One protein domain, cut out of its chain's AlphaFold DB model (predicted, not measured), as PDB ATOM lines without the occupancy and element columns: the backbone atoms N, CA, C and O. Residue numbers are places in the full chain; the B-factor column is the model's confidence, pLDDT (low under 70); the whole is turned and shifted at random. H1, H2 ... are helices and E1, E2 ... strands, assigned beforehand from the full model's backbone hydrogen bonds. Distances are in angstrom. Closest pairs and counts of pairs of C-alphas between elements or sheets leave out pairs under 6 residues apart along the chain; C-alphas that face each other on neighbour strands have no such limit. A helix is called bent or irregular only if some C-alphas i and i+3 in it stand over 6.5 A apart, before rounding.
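What this domain is: This is residues 2 to 94 of the 95 residues of an uncharacterized protein of Ectothiorhodospiraceae bacterium (UniProt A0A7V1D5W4). Picture a head made by one antiparallel sheet folded back on itself, with E4 and E3 facing E1 and E5 and the sharply bent E2 as the hinge; H2 packs on this head with its last residues, 29 to 33. From there an arm sticks out, residues 2 to 19 and 21 to 26 standing free, with H1 at its far end; with this arm the whole spans 61 A along its longest axis, and without the free stretches the body spans 41 A. The printed part has 93 residues, with two named helices and then five named strands, H1 H2 E1 E2 E3 E4 E5, the sheet's order being E4 E3 E2 E1 E5, and its class is mixed, helices and strands. It is only just loose, close to extended, with a radius of gyration of the C-alphas of 18.1 A and spans of 61 by 29 by 21 A.

Where its parts are: Find C-alpha 37 at (-64.632, 76.462, -64.103), where E1 begins; it runs to residue 46, 26.4 A away, bending by 55 degrees at residue 40. E2, residues 49 to 63, covers 23.0 A and bends by 125 degrees at residue 57. E3, residues 68 to 75, covers 21.1 A and bends by 54 degrees at residue 72; E4, residues 78 to 85, covers 22.7 A. E5, residues 89 to 93, covers 13.4 A and ends at C-alpha 93, (-70.793, 79.782, -71.411). Go back to C-alpha 2 at (-30.241, 72.089, -85.626) for H1, residues 2 to 17, 23.3 A long; H2, residues 22 to 33, is 16.6 A long.

How they stand to each other: Begin with the sheet, which is strongly twisted and has E4 and E5 as edge strands. E1 to E4 form a meander, each strand the antiparallel neighbour of the one before. In the hairpin E1 and E2, look at N 42 and O 53, 2.9 A apart; in the hairpin E2 and E3, at N 61 and O 70, 2.9 A; in the hairpin E3 and E4, at N 73 and O 80, 2.9 A. E5 is antiparallel to E1, with N 41 and O 92 at 2.8 A; these four pairs are within hydrogen-bond range. Between the leaves of this folded sheet, the closest C-alphas of E1 and E4 are those of Tyr 44 and Thr 84, 6.8 A apart. H2 is on the sheet at a height over the sheet of 11.3 A, over E3 and, only just, with 3 C-alphas, over E2. It runs slantwise to the strands, at 47 degrees to E3 on the local plane. Its closest C-alpha pair with E2 is Arg 30 and Ser 62, 6.1 A. H1 is not on the sheet, and H1 and H2 are apart. In H1 and H2 every O i to N i+4 pair is within hydrogen-bond range.

The domain as a whole: The two C-alphas farthest apart are those of Val 2 and Gly 76, 61.1 A. Without the free stretches, the body spans 41 by 30 by 20 A. The printed part has no cut, and its six links are tight. Mean pLDDT of the printed part is 86.0; look for values under 70 at residues 2, 17 to 19, 29 and 31 to 35.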
ATOM      1  N   VAL A   2     -29.211  71.888 -86.681       68.19
ATOM      2  CA  VAL A   2     -30.241  72.089 -85.626       68.19
ATOM      3  C   VAL A   2     -31.507  72.827 -86.105       68.19
ATOM      4  O   VAL A   2     -32.609  72.474 -85.699       68.19
ATOM      5  N   LYS A   3     -31.387  73.816 -87.005       70.50
ATOM      6  CA  LYS A   3     -32.550  74.531 -87.575       70.50
ATOM      7  C   LYS A   3     -33.464  73.634 -88.426       70.50
ATOM      8  O   LYS A   3     -34.675  73.776 -88.329       70.50
ATOM      9  N   LEU A   4     -32.905  72.694 -89.197       74.44
ATOM     10  CA  LEU A   4     -33.703  71.741 -89.983       74.44
ATOM     11  C   LEU A   4     -34.415  70.723 -89.088       74.44
ATOM     12  O   LEU A   4     -35.559  70.387 -89.356       74.44
ATOM     13  N   ILE A   5     -33.776  70.283 -87.999       79.94
ATOM     14  CA  ILE A   5     -34.393  69.368 -87.025       79.94
ATOM     15  C   ILE A   5     -35.577  70.050 -86.326       79.94
ATOM     16  O   ILE A   5     -36.642  69.456 -86.197       79.94
ATOM     17  N   LYS A   6     -35.425  71.323 -85.933       80.12
ATOM     18  CA  LYS A   6     -36.517  72.114 -85.342       80.12
ATOM     19  C   LYS A   6     -37.669  72.342 -86.324       80.12
ATOM     20  O   LYS A   6     -38.822  72.211 -85.932       80.12
ATOM     21  N   ALA A   7     -37.360  72.648 -87.586       83.19
ATOM     22  CA  ALA A   7     -38.370  72.807 -88.630       83.19
ATOM     23  C   ALA A   7     -39.108  71.490 -88.918       83.19
ATOM     24  O   ALA A   7     -40.329  71.492 -89.022       83.19
ATOM     25  N   GLY A   8     -38.386  70.365 -88.968       86.81
ATOM     26  CA  GLY A   8     -38.976  69.035 -89.118       86.81
ATOM     27  C   GLY A   8     -39.897  68.675 -87.954       86.81
ATOM     28  O   GLY A   8     -41.027  68.270 -88.184       86.81
ATOM     29  N   LEU A   9     -39.466  68.906 -86.710       86.38
ATOM     30  CA  LEU A   9     -40.285  68.655 -85.519       86.38
ATOM     31  C   LEU A   9     -41.568  69.501 -85.507       86.38
ATOM     32  O   LEU A   9     -42.640  68.992 -85.187       86.38
ATOM     33  N   LEU A  10     -41.463  70.778 -85.882       85.94
ATOM     34  CA  LEU A  10     -42.611  71.676 -85.988       85.94
ATOM     35  C   LEU A  10     -43.596  71.200 -87.063       85.94
ATOM     36  O   LEU A  10     -44.800  71.210 -86.835       85.94
ATOM     37  N   LEU A  11     -43.089  70.738 -88.209       84.81
ATOM     38  CA  LEU A  11     -43.916  70.217 -89.295       84.81
ATOM     39  C   LEU A  11     -44.638  68.922 -88.894       84.81
ATOM     40  O   LEU A  11     -45.815  68.761 -89.203       84.81
ATOM     41  N   THR A  12     -43.975  68.034 -88.147       82.75
ATOM     42  CA  THR A  12     -44.583  66.804 -87.615       82.75
ATOM     43  C   THR A  12     -45.664  67.102 -86.573       82.75
ATOM     44  O   THR A  12     -46.721  66.477 -86.590       82.75
ATOM     45  N   LEU A  13     -45.436  68.083 -85.691       83.06
ATOM     46  CA  LEU A  13     -46.440  68.545 -84.724       83.06
ATOM     47  C   LEU A  13     -47.659  69.152 -85.423       83.06
ATOM     48  O   LEU A  13     -48.791  68.835 -85.067       83.06
ATOM     49  N   LEU A  14     -47.432  69.983 -86.444       80.00
ATOM     50  CA  LEU A  14     -48.504  70.581 -87.235       80.00
ATOM     51  C   LEU A  14     -49.290  69.517 -88.010       80.00
ATOM     52  O   LEU A  14     -50.510  69.568 -87.998       80.00
ATOM     53  N   ALA A  15     -48.633  68.521 -88.608       78.19
ATOM     54  CA  ALA A  15     -49.312  67.422 -89.298       78.19
ATOM     55  C   ALA A  15     -50.162  66.555 -88.345       78.19
ATOM     56  O   ALA A  15     -51.233  66.086 -88.728       78.19
ATOM     57  N   GLY A  16     -49.732  66.389 -87.088       70.88
ATOM     58  CA  GLY A  16     -50.488  65.667 -86.060       70.88
ATOM     59  C   GLY A  16     -51.821  66.324 -85.679       70.88
ATOM     60  O   GLY A  16     -52.748  65.623 -85.281       70.88
ATOM     61  N   LEU A  17     -51.956  67.645 -85.855       67.38
ATOM     62  CA  LEU A  17     -53.204  68.369 -85.578       67.38
ATOM     63  C   LEU A  17     -54.289  68.124 -86.641       67.38
ATOM     64  O   LEU A  17     -55.469  68.296 -86.353       67.38
ATOM     65  N   TRP A  18     -53.912  67.697 -87.851       68.81
ATOM     66  CA  TRP A  18     -54.839  67.507 -88.977       68.81
ATOM     67  C   TRP A  18     -55.425  66.089 -89.047       68.81
ATOM     68  O   TRP A  18     -56.348  65.844 -89.818       68.81
ATOM     69  N   GLY A  19     -54.904  65.148 -88.254       68.12
ATOM     70  CA  GLY A  19     -55.302  63.734 -88.277       68.12
ATOM     71  C   GLY A  19     -56.384  63.335 -87.268       68.12
ATOM     72  O   GLY A  19     -56.650  62.146 -87.117       68.12
ATOM     73  N   CYS A  20     -56.969  64.283 -86.534       76.25
ATOM     74  CA  CYS A  20     -57.969  63.977 -85.516       76.25
ATOM     75  C   CYS A  20     -59.347  63.811 -86.171       76.25
ATOM     76  O   CYS A  20     -59.864  64.766 -86.751       76.25
ATOM     77  N   THR A  21     -59.946  62.620 -86.083       81.75
ATOM     78  CA  THR A  21     -61.316  62.406 -86.574       81.75
ATOM     79  C   THR A  21     -62.312  63.253 -85.782       81.75
ATOM     80  O   THR A  21     -62.051  63.610 -84.634       81.75
ATOM     81  N   GLU A  22     -63.480  63.540 -86.358       77.31
ATOM     82  CA  GLU A  22     -64.553  64.266 -85.661       77.31
ATOM     83  C   GLU A  22     -64.924  63.594 -84.326       77.31
ATOM     84  O   GLU A  22     -65.055  64.259 -83.303       77.31
ATOM     85  N   GLU A  23     -64.959  62.260 -84.286       74.62
ATOM     86  CA  GLU A  23     -65.210  61.512 -83.047       74.62
ATOM     87  C   GLU A  23     -64.110  61.732 -81.995       74.62
ATOM     88  O   GLU A  23     -64.385  61.860 -80.800       74.62
ATOM     89  N   GLN A  24     -62.846  61.807 -82.417       76.62
ATOM     90  CA  GLN A  24     -61.737  62.095 -81.511       76.62
ATOM     91  C   GLN A  24     -61.775  63.545 -81.016       76.62
ATOM     92  O   GLN A  24     -61.544  63.773 -79.828       76.62
ATOM     93  N   GLN A  25     -62.118  64.503 -81.881       73.50
ATOM     94  CA  GLN A  25     -62.309  65.907 -81.507       73.50
ATOM     95  C   GLN A  25     -63.449  66.050 -80.493       73.50
ATOM     96  O   GLN A  25     -63.271  66.667 -79.442       73.50
ATOM     97  N   ASN A  26     -64.576  65.378 -80.734       72.12
ATOM     98  CA  ASN A  26     -65.711  65.331 -79.816       72.12
ATOM     99  C   ASN A  26     -65.314  64.705 -78.474       72.12
ATOM    100  O   ASN A  26     -65.644  65.230 -77.410       72.12
ATOM    101  N   ARG A  27     -64.532  63.620 -78.487       76.00
ATOM    102  CA  ARG A  27     -64.009  63.002 -77.260       76.00
ATOM    103  C   ARG A  27     -63.084  63.936 -76.479       76.00
ATOM    104  O   ARG A  27     -63.208  63.997 -75.258       76.00
ATOM    105  N   LEU A  28     -62.189  64.655 -77.155       75.69
ATOM    106  CA  LEU A  28     -61.287  65.636 -76.543       75.69
ATOM    107  C   LEU A  28     -62.053  66.821 -75.946       75.69
ATOM    108  O   LEU A  28     -61.787  67.196 -74.805       75.69
ATOM    109  N   SER A  29     -63.044  67.351 -76.664       68.81
ATOM    110  CA  SER A  29     -63.916  68.431 -76.188       68.81
ATOM    111  C   SER A  29     -64.645  68.045 -74.893       68.81
ATOM    112  O   SER A  29     -64.611  68.786 -73.909       68.81
ATOM    113  N   ARG A  30     -65.199  66.824 -74.827       70.25
ATOM    114  CA  ARG A  30     -65.861  66.291 -73.619       70.25
ATOM    115  C   ARG A  30     -64.926  66.246 -72.409       70.25
ATOM    116  O   ARG A  30     -65.326  66.618 -71.304       70.25
ATOM    117  N   VAL A  31     -63.672  65.842 -72.619       69.94
ATOM    118  CA  VAL A  31     -62.655  65.896 -71.564       69.94
ATOM    119  C   VAL A  31     -62.402  67.345 -71.160       69.94
ATOM    120  O   VAL A  31     -62.471  67.624 -69.972       69.94
ATOM    121  N   GLY A  32     -62.192  68.266 -72.106       68.19
ATOM    122  CA  GLY A  32     -61.895  69.680 -71.836       68.19
ATOM    123  C   GLY A  32     -62.945  70.401 -70.984       68.19
ATOM    124  O   GLY A  32     -62.583  71.096 -70.036       68.19
ATOM    125  N   VAL A  33     -64.234  70.149 -71.231       64.69
ATOM    126  CA  VAL A  33     -65.353  70.687 -70.426       64.69
ATOM    127  C   VAL A  33     -65.199  70.359 -68.934       64.69
ATOM    128  O   VAL A  33     -65.524  71.173 -68.079       64.69
ATOM    129  N   SER A  34     -64.594  69.212 -68.606       65.25
ATOM    130  CA  SER A  34     -64.384  68.774 -67.219       65.25
ATOM    131  C   SER A  34     -63.277  69.538 -66.478       65.25
ATOM    132  O   SER A  34     -63.073  69.294 -65.291       65.25
ATOM    133  N   TRP A  35     -62.527  70.418 -67.147       65.50
ATOM    134  CA  TRP A  35     -61.386  71.128 -66.550       65.50
ATOM    135  C   TRP A  35     -61.666  72.609 -66.301       65.50
ATOM    136  O   TRP A  35     -61.027  73.188 -65.425       65.50
ATOM    137  N   LEU A  36     -62.622  73.207 -67.015       78.62
ATOM    138  CA  LEU A  36     -62.879  74.645 -66.964       78.62
ATOM    139  C   LEU A  36     -63.989  74.983 -65.963       78.62
ATOM    140  O   LEU A  36     -65.111  74.481 -66.043       78.62
ATOM    141  N   GLU A  37     -63.660  75.848 -65.009       87.12
ATOM    142  CA  GLU A  37     -64.632  76.462 -64.103       87.12
ATOM    143  C   GLU A  37     -65.177  77.741 -64.727       87.12
ATOM    144  O   GLU A  37     -64.434  78.469 -65.381       87.12
ATOM    145  N   GLY A  38     -66.467  78.000 -64.535       90.31
ATOM    146  CA  GLY A  38     -67.135  79.143 -65.139       90.31
ATOM    147  C   GLY A  38     -68.629  79.178 -64.858       90.31
ATOM    148  O   GLY A  38     -69.163  78.384 -64.067       90.31
ATOM    149  N   ASP A  39     -69.280  80.115 -65.536       93.31
ATOM    150  CA  ASP A  39     -70.720  80.299 -65.509       93.31
ATOM    151  C   ASP A  39     -71.302  79.703 -66.789       93.31
ATOM    152  O   ASP A  39     -70.937  80.099 -67.892       93.31
ATOM    153  N   TYR A  40     -72.190  78.723 -66.654       93.81
ATOM    154  CA  TYR A  40     -72.711  77.962 -67.784       93.81
ATOM    155  C   TYR A  40     -74.229  77.853 -67.757       93.81
ATOM    156  O   TYR A  40     -74.848  77.611 -66.715       93.81
ATOM    157  N   GLN A  41     -74.814  77.919 -68.946       95.06
ATOM    158  CA  GLN A  41     -76.153  77.451 -69.242       95.06
ATOM    159  C   GLN A  41     -76.056  76.020 -69.777       95.06
ATOM    160  O   GLN A  41     -75.524  75.772 -70.856       95.06
ATOM    161  N   VAL A  42     -76.583  75.060 -69.019       95.19
ATOM    162  CA  VAL A  42     -76.695  73.669 -69.468       95.19
ATOM    163  C   VAL A  42     -78.124  73.413 -69.908       95.19
ATOM    164  O   VAL A  42     -79.050  73.663 -69.136       95.19
ATOM    165  N   THR A  43     -78.313  72.907 -71.122       96.56
ATOM    166  CA  THR A  43     -79.631  72.648 -71.707       96.56
ATOM    167  C   THR A  43     -79.717  71.207 -72.187       96.56
ATOM    168  O   THR A  43     -78.935  70.773 -73.025       96.56
ATOM    169  N   TYR A  44     -80.690  70.466 -71.670       96.75
ATOM    170  CA  TYR A  44     -81.079  69.151 -72.163       96.75
ATOM    171  C   TYR A  44     -82.296  69.285 -73.077       96.75
ATOM    172  O   TYR A  44     -83.284  69.908 -72.677       96.75
ATOM    173  N   ALA A  45     -82.248  68.679 -74.266       96.19
ATOM    174  CA  ALA A  45     -83.355  68.702 -75.217       96.19
ATOM    175  C   ALA A  45     -83.622  67.321 -75.844       96.19
ATOM    176  O   ALA A  45     -82.744  66.708 -76.450       96.19
ATOM    177  N   VAL A  46     -84.858  66.834 -75.732       95.81
ATOM    178  CA  VAL A  46     -85.319  65.561 -76.312       95.81
ATOM    179  C   VAL A  46     -86.735  65.740 -76.849       95.81
ATOM    180  O   VAL A  46     -87.630  66.081 -76.091       95.81
ATOM    181  N   ASP A  47     -86.955  65.540 -78.147       92.12
ATOM    182  CA  ASP A  47     -88.293  65.415 -78.753       92.12
ATOM    183  C   ASP A  47     -89.299  66.515 -78.321       92.12
ATOM    184  O   ASP A  47     -90.459  66.248 -78.021       92.12
ATOM    185  N   GLY A  48     -88.837  67.771 -78.242       90.50
ATOM    186  CA  GLY A  48     -89.637  68.931 -77.812       90.50
ATOM    187  C   GLY A  48     -89.656  69.204 -76.300       90.50
ATOM    188  O   GLY A  48     -90.087  70.273 -75.875       90.50
ATOM    189  N   HIS A  49     -89.135  68.297 -75.477       93.38
ATOM    190  CA  HIS A  49     -88.894  68.517 -74.055       93.38
ATOM    191  C   HIS A  49     -87.543  69.196 -73.846       93.38
ATOM    192  O   HIS A  49     -86.499  68.610 -74.129       93.38
ATOM    193  N   VAL A  50     -87.565  70.418 -73.311       96.38
ATOM    194  CA  VAL A  50     -86.363  71.208 -73.024       96.38
ATOM    195  C   VAL A  50     -86.289  71.507 -71.533       96.38
ATOM    196  O   VAL A  50     -87.277  71.917 -70.921       96.38
ATOM    197  N   LYS A  51     -85.114  71.303 -70.938       96.06
ATOM    198  CA  LYS A  51     -84.837  71.684 -69.554       96.06
ATOM    199  C   LYS A  51     -83.460  72.313 -69.443       96.06
ATOM    200  O   LYS A  51     -82.493  71.788 -69.984       96.06
ATOM    201  N   SER A  52     -83.393  73.407 -68.698       95.56
ATOM    202  CA  SER A  52     -82.212  74.257 -68.620       95.56
ATOM    203  C   SER A  52     -81.826  74.524 -67.167       95.56
ATOM    204  O   SER A  52     -82.688  74.664 -66.295       95.56
ATOM    205  N   TRP A  53     -80.523  74.585 -66.908       95.75
ATOM    206  CA  TRP A  53     -79.929  74.797 -65.592       95.75
ATOM    207  C   TRP A  53     -78.774  75.779 -65.676       95.75
ATOM    208  O   TRP A  53     -77.989  75.722 -66.617       95.75
ATOM    209  N   GLN A  54     -78.638  76.623 -64.659       94.94
ATOM    210  CA  GLN A  54     -77.474  77.489 -64.518       94.94
ATOM    211  C   GLN A  54     -76.471  76.864 -63.551       94.94
ATOM    212  O   GLN A  54     -76.829  76.430 -62.450       94.94
ATOM    213  N   VAL A  55     -75.214  76.837 -63.968       93.94
ATOM    214  CA  VAL A  55     -74.056  76.478 -63.152       93.94
ATOM    215  C   VAL A  55     -73.266  77.765 -62.973       93.94
ATOM    216  O   VAL A  55     -72.781  78.292 -63.957       93.94
ATOM    217  N   ILE A  56     -73.183  78.292 -61.751       92.50
ATOM    218  CA  ILE A  56     -72.532  79.580 -61.458       92.50
ATOM    219  C   ILE A  56     -71.300  79.323 -60.592       92.50
ATOM    220  O   ILE A  56     -71.413  78.651 -59.558       92.50
ATOM    221  N   GLY A  57     -70.144  79.831 -61.014       90.75
ATOM    222  CA  GLY A  57     -68.832  79.621 -60.411       90.75
ATOM    223  C   GLY A  57     -68.525  78.138 -60.257       90.75
ATOM    224  O   GLY A  57     -68.070  77.702 -59.198       90.75
ATOM    225  N   GLY A  58     -68.916  77.338 -61.249       90.19
ATOM    226  CA  GLY A  58     -68.993  75.893 -61.128       90.19
ATOM    227  C   GLY A  58     -68.360  75.170 -62.301       90.19
ATOM    228  O   GLY A  58     -67.696  75.752 -63.151       90.19
ATOM    229  N   LYS A  59     -68.554  73.854 -62.320       91.69
ATOM    230  CA  LYS A  59     -67.951  72.955 -63.298       91.69
ATOM    231  C   LYS A  59     -68.998  72.002 -63.830       91.69
ATOM    232  O   LYS A  59     -69.783  71.450 -63.052       91.69
ATOM    233  N   VAL A  60     -68.973  71.791 -65.140       92.75
ATOM    234  CA  VAL A  60     -69.708  70.708 -65.785       92.75
ATOM    235  C   VAL A  60     -68.723  69.590 -66.066       92.75
ATOM    236  O   VAL A  60     -67.748  69.783 -66.777       92.75
ATOM    237  N   THR A  61     -68.943  68.415 -65.487       92.62
ATOM    238  CA  THR A  61     -68.010  67.294 -65.635       92.62
ATOM    239  C   THR A  61     -68.614  66.228 -66.527       92.62
ATOM    240  O   THR A  61     -69.792  65.902 -66.397       92.62
ATOM    241  N   SER A  62     -67.814  65.657 -67.427       91.00
ATOM    242  CA  SER A  62     -68.228  64.523 -68.253       91.00
ATOM    243  C   SER A  62     -67.752  63.200 -67.653       91.00
ATOM    244  O   SER A  62     -66.607  63.069 -67.226       91.00
ATOM    245  N   GLU A  63     -68.619  62.193 -67.664       89.62
ATOM    246  CA  GLU A  63     -68.239  60.787 -67.550       89.62
ATOM    247  C   GLU A  63     -68.447  60.152 -68.927       89.62
ATOM    248  O   GLU A  63     -69.443  59.477 -69.204       89.62
ATOM    249  N   ALA A  64     -67.524  60.455 -69.841       85.69
ATOM    250  CA  ALA A  64     -67.668  60.125 -71.256       85.69
ATOM    251  C   ALA A  64     -67.829  58.617 -71.511       85.69
ATOM    252  O   ALA A  64     -68.545  58.236 -72.431       85.69
ATOM    253  N   ALA A  65     -67.222  57.758 -70.682       85.94
ATOM    254  CA  ALA A  65     -67.357  56.305 -70.807       85.94
ATOM    255  C   ALA A  65     -68.780  55.804 -70.499       85.94
ATOM    256  O   ALA A  65     -69.163  54.735 -70.967       85.94
ATOM    257  N   LYS A  66     -69.560  56.567 -69.722       90.62
ATOM    258  CA  LYS A  66     -70.951  56.239 -69.372       90.62
ATOM    259  C   LYS A  66     -71.977  57.131 -70.077       90.62
ATOM    260  O   LYS A  66     -73.171  56.923 -69.896       90.62
ATOM    261  N   GLY A  67     -71.533  58.111 -70.866       91.25
ATOM    262  CA  GLY A  67     -72.402  58.912 -71.726       91.25
ATOM    263  C   GLY A  67     -73.202  60.011 -71.021       91.25
ATOM    264  O   GLY A  67     -74.257  60.390 -71.526       91.25
ATOM    265  N   TYR A  68     -72.745  60.544 -69.881       93.81
ATOM    266  CA  TYR A  68     -73.453  61.636 -69.193       93.81
ATOM    267  C   TYR A  68     -72.542  62.776 -68.720       93.81
ATOM    268  O   TYR A  68     -71.367  62.579 -68.402       93.81
ATOM    269  N   TYR A  69     -73.119  63.973 -68.643       94.81
ATOM    270  CA  TYR A  69     -72.599  65.092 -67.868       94.81
ATOM    271  C   TYR A  69     -73.192  65.087 -66.467       94.81
ATOM    272  O   TYR A  69     -74.302  64.598 -66.248       94.81
ATOM    273  N   TYR A  70     -72.466  65.667 -65.518       95.38
ATOM    274  CA  TYR A  70     -72.969  65.931 -64.183       95.38
ATOM    275  C   TYR A  70     -72.421  67.232 -63.607       95.38
ATOM    276  O   TYR A  70     -71.292  67.629 -63.894       95.38
ATOM    277  N   PHE A  71     -73.241  67.907 -62.804       95.50
ATOM    278  CA  PHE A  71     -72.937  69.240 -62.286       95.50
ATOM    279  C   PHE A  71     -73.845  69.622 -61.114       95.50
ATOM    280  O   PHE A  71     -74.878  68.998 -60.857       95.50
ATOM    281  N   TRP A  72     -73.452  70.682 -60.408       95.56
ATOM    282  CA  TRP A  72     -74.275  71.340 -59.396       95.56
ATOM    283  C   TRP A  72     -74.959  72.557 -60.011       95.56
ATOM    284  O   TRP A  72     -74.312  73.561 -60.299       95.56
ATOM    285  N   ALA A  73     -76.272  72.467 -60.202       94.94
ATOM    286  CA  ALA A  73     -77.088  73.570 -60.683       94.94
ATOM    287  C   ALA A  73     -77.525  74.469 -59.525       94.94
ATOM    288  O   ALA A  73     -77.752  73.991 -58.409       94.94
ATOM    289  N   THR A  74     -77.708  75.756 -59.806       89.62
ATOM    290  CA  THR A  74     -78.271  76.728 -58.865       89.62
ATOM    291  C   THR A  74     -79.629  77.209 -59.369       89.62
ATOM    292  O   THR A  74     -79.774  77.585 -60.527       89.62
ATOM    293  N   ASN A  75     -80.644  77.204 -58.503       85.00
ATOM    294  CA  ASN A  75     -81.931  77.855 -58.763       85.00
ATOM    295  C   ASN A  75     -82.436  78.496 -57.465       85.00
ATOM    296  O   ASN A  75     -82.561  77.808 -56.448       85.00
ATOM    297  N   GLY A  76     -82.674  79.810 -57.477       78.25
ATOM    298  CA  GLY A  76     -83.200  80.538 -56.317       78.25
ATOM    299  C   GLY A  76     -82.358  80.365 -55.044       78.25
ATOM    300  O   GLY A  76     -82.909  80.192 -53.961       78.25
ATOM    301  N   GLY A  77     -81.026  80.314 -55.177       80.12
ATOM    302  CA  GLY A  77     -80.090  80.127 -54.059       80.12
ATOM    303  C   GLY A  77     -79.943  78.686 -53.550       80.12
ATOM    304  O   GLY A  77     -79.102  78.432 -52.689       80.12
ATOM    305  N   LYS A  78     -80.704  77.722 -54.082       86.19
ATOM    306  CA  LYS A  78     -80.558  76.297 -53.750       86.19
ATOM    307  C   LYS A  78     -79.681  75.594 -54.780       86.19
ATOM    308  O   LYS A  78     -79.910  75.727 -55.983       86.19
ATOM    309  N   LYS A  79     -78.710  74.818 -54.292       91.06
ATOM    310  CA  LYS A  79     -77.863  73.943 -55.111       91.06
ATOM    311  C   LYS A  79     -78.451  72.538 -55.170       91.06
ATOM    312  O   LYS A  79     -78.853  72.000 -54.141       91.06
ATOM    313  N   TYR A  80     -78.477  71.936 -56.351       94.06
ATOM    314  CA  TYR A  80     -78.882  70.543 -56.527       94.06
ATOM    315  C   TYR A  80     -78.065  69.872 -57.625       94.06
ATOM    316  O   TYR A  80     -77.580  70.515 -58.555       94.06
ATOM    317  N   TYR A  81     -77.889  68.565 -57.471       95.56
ATOM    318  CA  TYR A  81     -77.102  67.750 -58.381       95.56
ATOM    319  C   TYR A  81     -77.941  67.334 -59.587       95.56
ATOM    320  O   TYR A  81     -79.102  66.946 -59.443       95.56
ATOM    321  N   VAL A  82     -77.349  67.417 -60.773       96.94
ATOM    322  CA  VAL A  82     -77.993  67.082 -62.041       96.94
ATOM    323  C   VAL A  82     -77.085  66.153 -62.832       96.94
ATOM    324  O   VAL A  82     -75.865  66.320 -62.827       96.94
ATOM    325  N   GLN A  83     -77.696  65.188 -63.522       97.19
ATOM    326  CA  GLN A  83     -77.053  64.365 -64.541       97.19
ATOM    327  C   GLN A  83     -77.873  64.426 -65.825       97.19
ATOM    328  O   GLN A  83     -79.102  64.333 -65.773       97.19
ATOM    329  N   THR A  84     -77.206  64.572 -66.968       96.31
ATOM    330  CA  THR A  84     -77.861  64.610 -68.281       96.31
ATOM    331  C   THR A  84     -77.079  63.793 -69.314       96.31
ATOM    332  O   THR A  84     -75.849  63.777 -69.268       96.31
ATOM    333  N   PRO A  85     -77.747  63.108 -70.262       95.94
ATOM    334  CA  PRO A  85     -77.067  62.394 -71.345       95.94
ATOM    335  C   PRO A  85     -76.247  63.344 -72.223       95.94
ATOM    336  O   PRO A  85     -76.754  64.397 -72.614       95.94
ATOM    337  N   ILE A  86     -75.016  62.964 -72.573       92.88
ATOM    338  CA  ILE A  86     -74.106  63.788 -73.389       92.88
ATOM    339  C   ILE A  86     -74.731  64.111 -74.746       92.88
ATOM    340  O   ILE A  86     -74.767  65.274 -75.135       92.88
ATOM    341  N   ASP A  87     -75.308  63.114 -75.415       92.94
ATOM    342  CA  ASP A  87     -75.789  63.224 -76.802       92.94
ATOM    343  C   ASP A  87     -76.945  64.216 -76.990       92.94
ATOM    344  O   ASP A  87     -77.302  64.561 -78.114       92.94
ATOM    345  N   ARG A  88     -77.570  64.650 -75.889       95.06
ATOM    346  CA  ARG A  88     -78.737  65.543 -75.884       95.06
ATOM    347  C   ARG A  88     -78.552  66.758 -74.976       95.06
ATOM    348  O   ARG A  88     -79.535  67.404 -74.613       95.06
ATOM    349  N   THR A  89     -77.314  67.029 -74.567       95.25
ATOM    350  CA  THR A  89     -76.973  68.151 -73.691       95.25
ATOM    351  C   THR A  89     -76.079  69.143 -74.412       95.25
ATOM    352  O   THR A  89     -75.045  68.778 -74.964       95.25
ATOM    353  N   TYR A  90     -76.454  70.410 -74.318       93.25
ATOM    354  CA  TYR A  90     -75.699  71.558 -74.793       93.25
ATOM    355  C   TYR A  90     -75.186  72.333 -73.581       93.25
ATOM    356  O   TYR A  90     -75.903  72.479 -72.587       93.25
ATOM    357  N   ILE A  91     -73.937  72.783 -73.644       93.38
ATOM    358  CA  ILE A  91     -73.286  73.556 -72.587       93.38
ATOM    359  C   ILE A  91     -72.797  74.843 -73.234       93.38
ATOM    360  O   ILE A  91     -71.976  74.800 -74.148       93.38
ATOM    361  N   GLU A  92     -73.322  75.962 -72.765       93.06
ATOM    362  CA  GLU A  92     -73.028  77.295 -73.276       93.06
ATOM    363  C   GLU A  92     -72.453  78.129 -72.133       93.06
ATOM    364  O   GLU A  92     -72.979  78.103 -71.022       93.06
ATOM    365  N   GLU A  93     -71.355  78.838 -72.380       91.44
ATOM    366  CA  GLU A  93     -70.793  79.782 -71.411       91.44
ATOM    367  C   GLU A  93     -71.678  81.034 -71.335       91.44
ATOM    368  O   GLU A  93     -72.179  81.519 -72.353       91.44
ATOM    369  N   LEU A  94     -71.917  81.522 -70.119       89.75
ATOM    370  CA  LEU A  94     -72.657  82.755 -69.878       89.75
ATOM    371  C   LEU A  94     -71.726  83.975 -70.049       89.75
ATOM    372  O   LEU A  94     -70.555  83.884 -69.687       89.75
TER     373      LEU A  94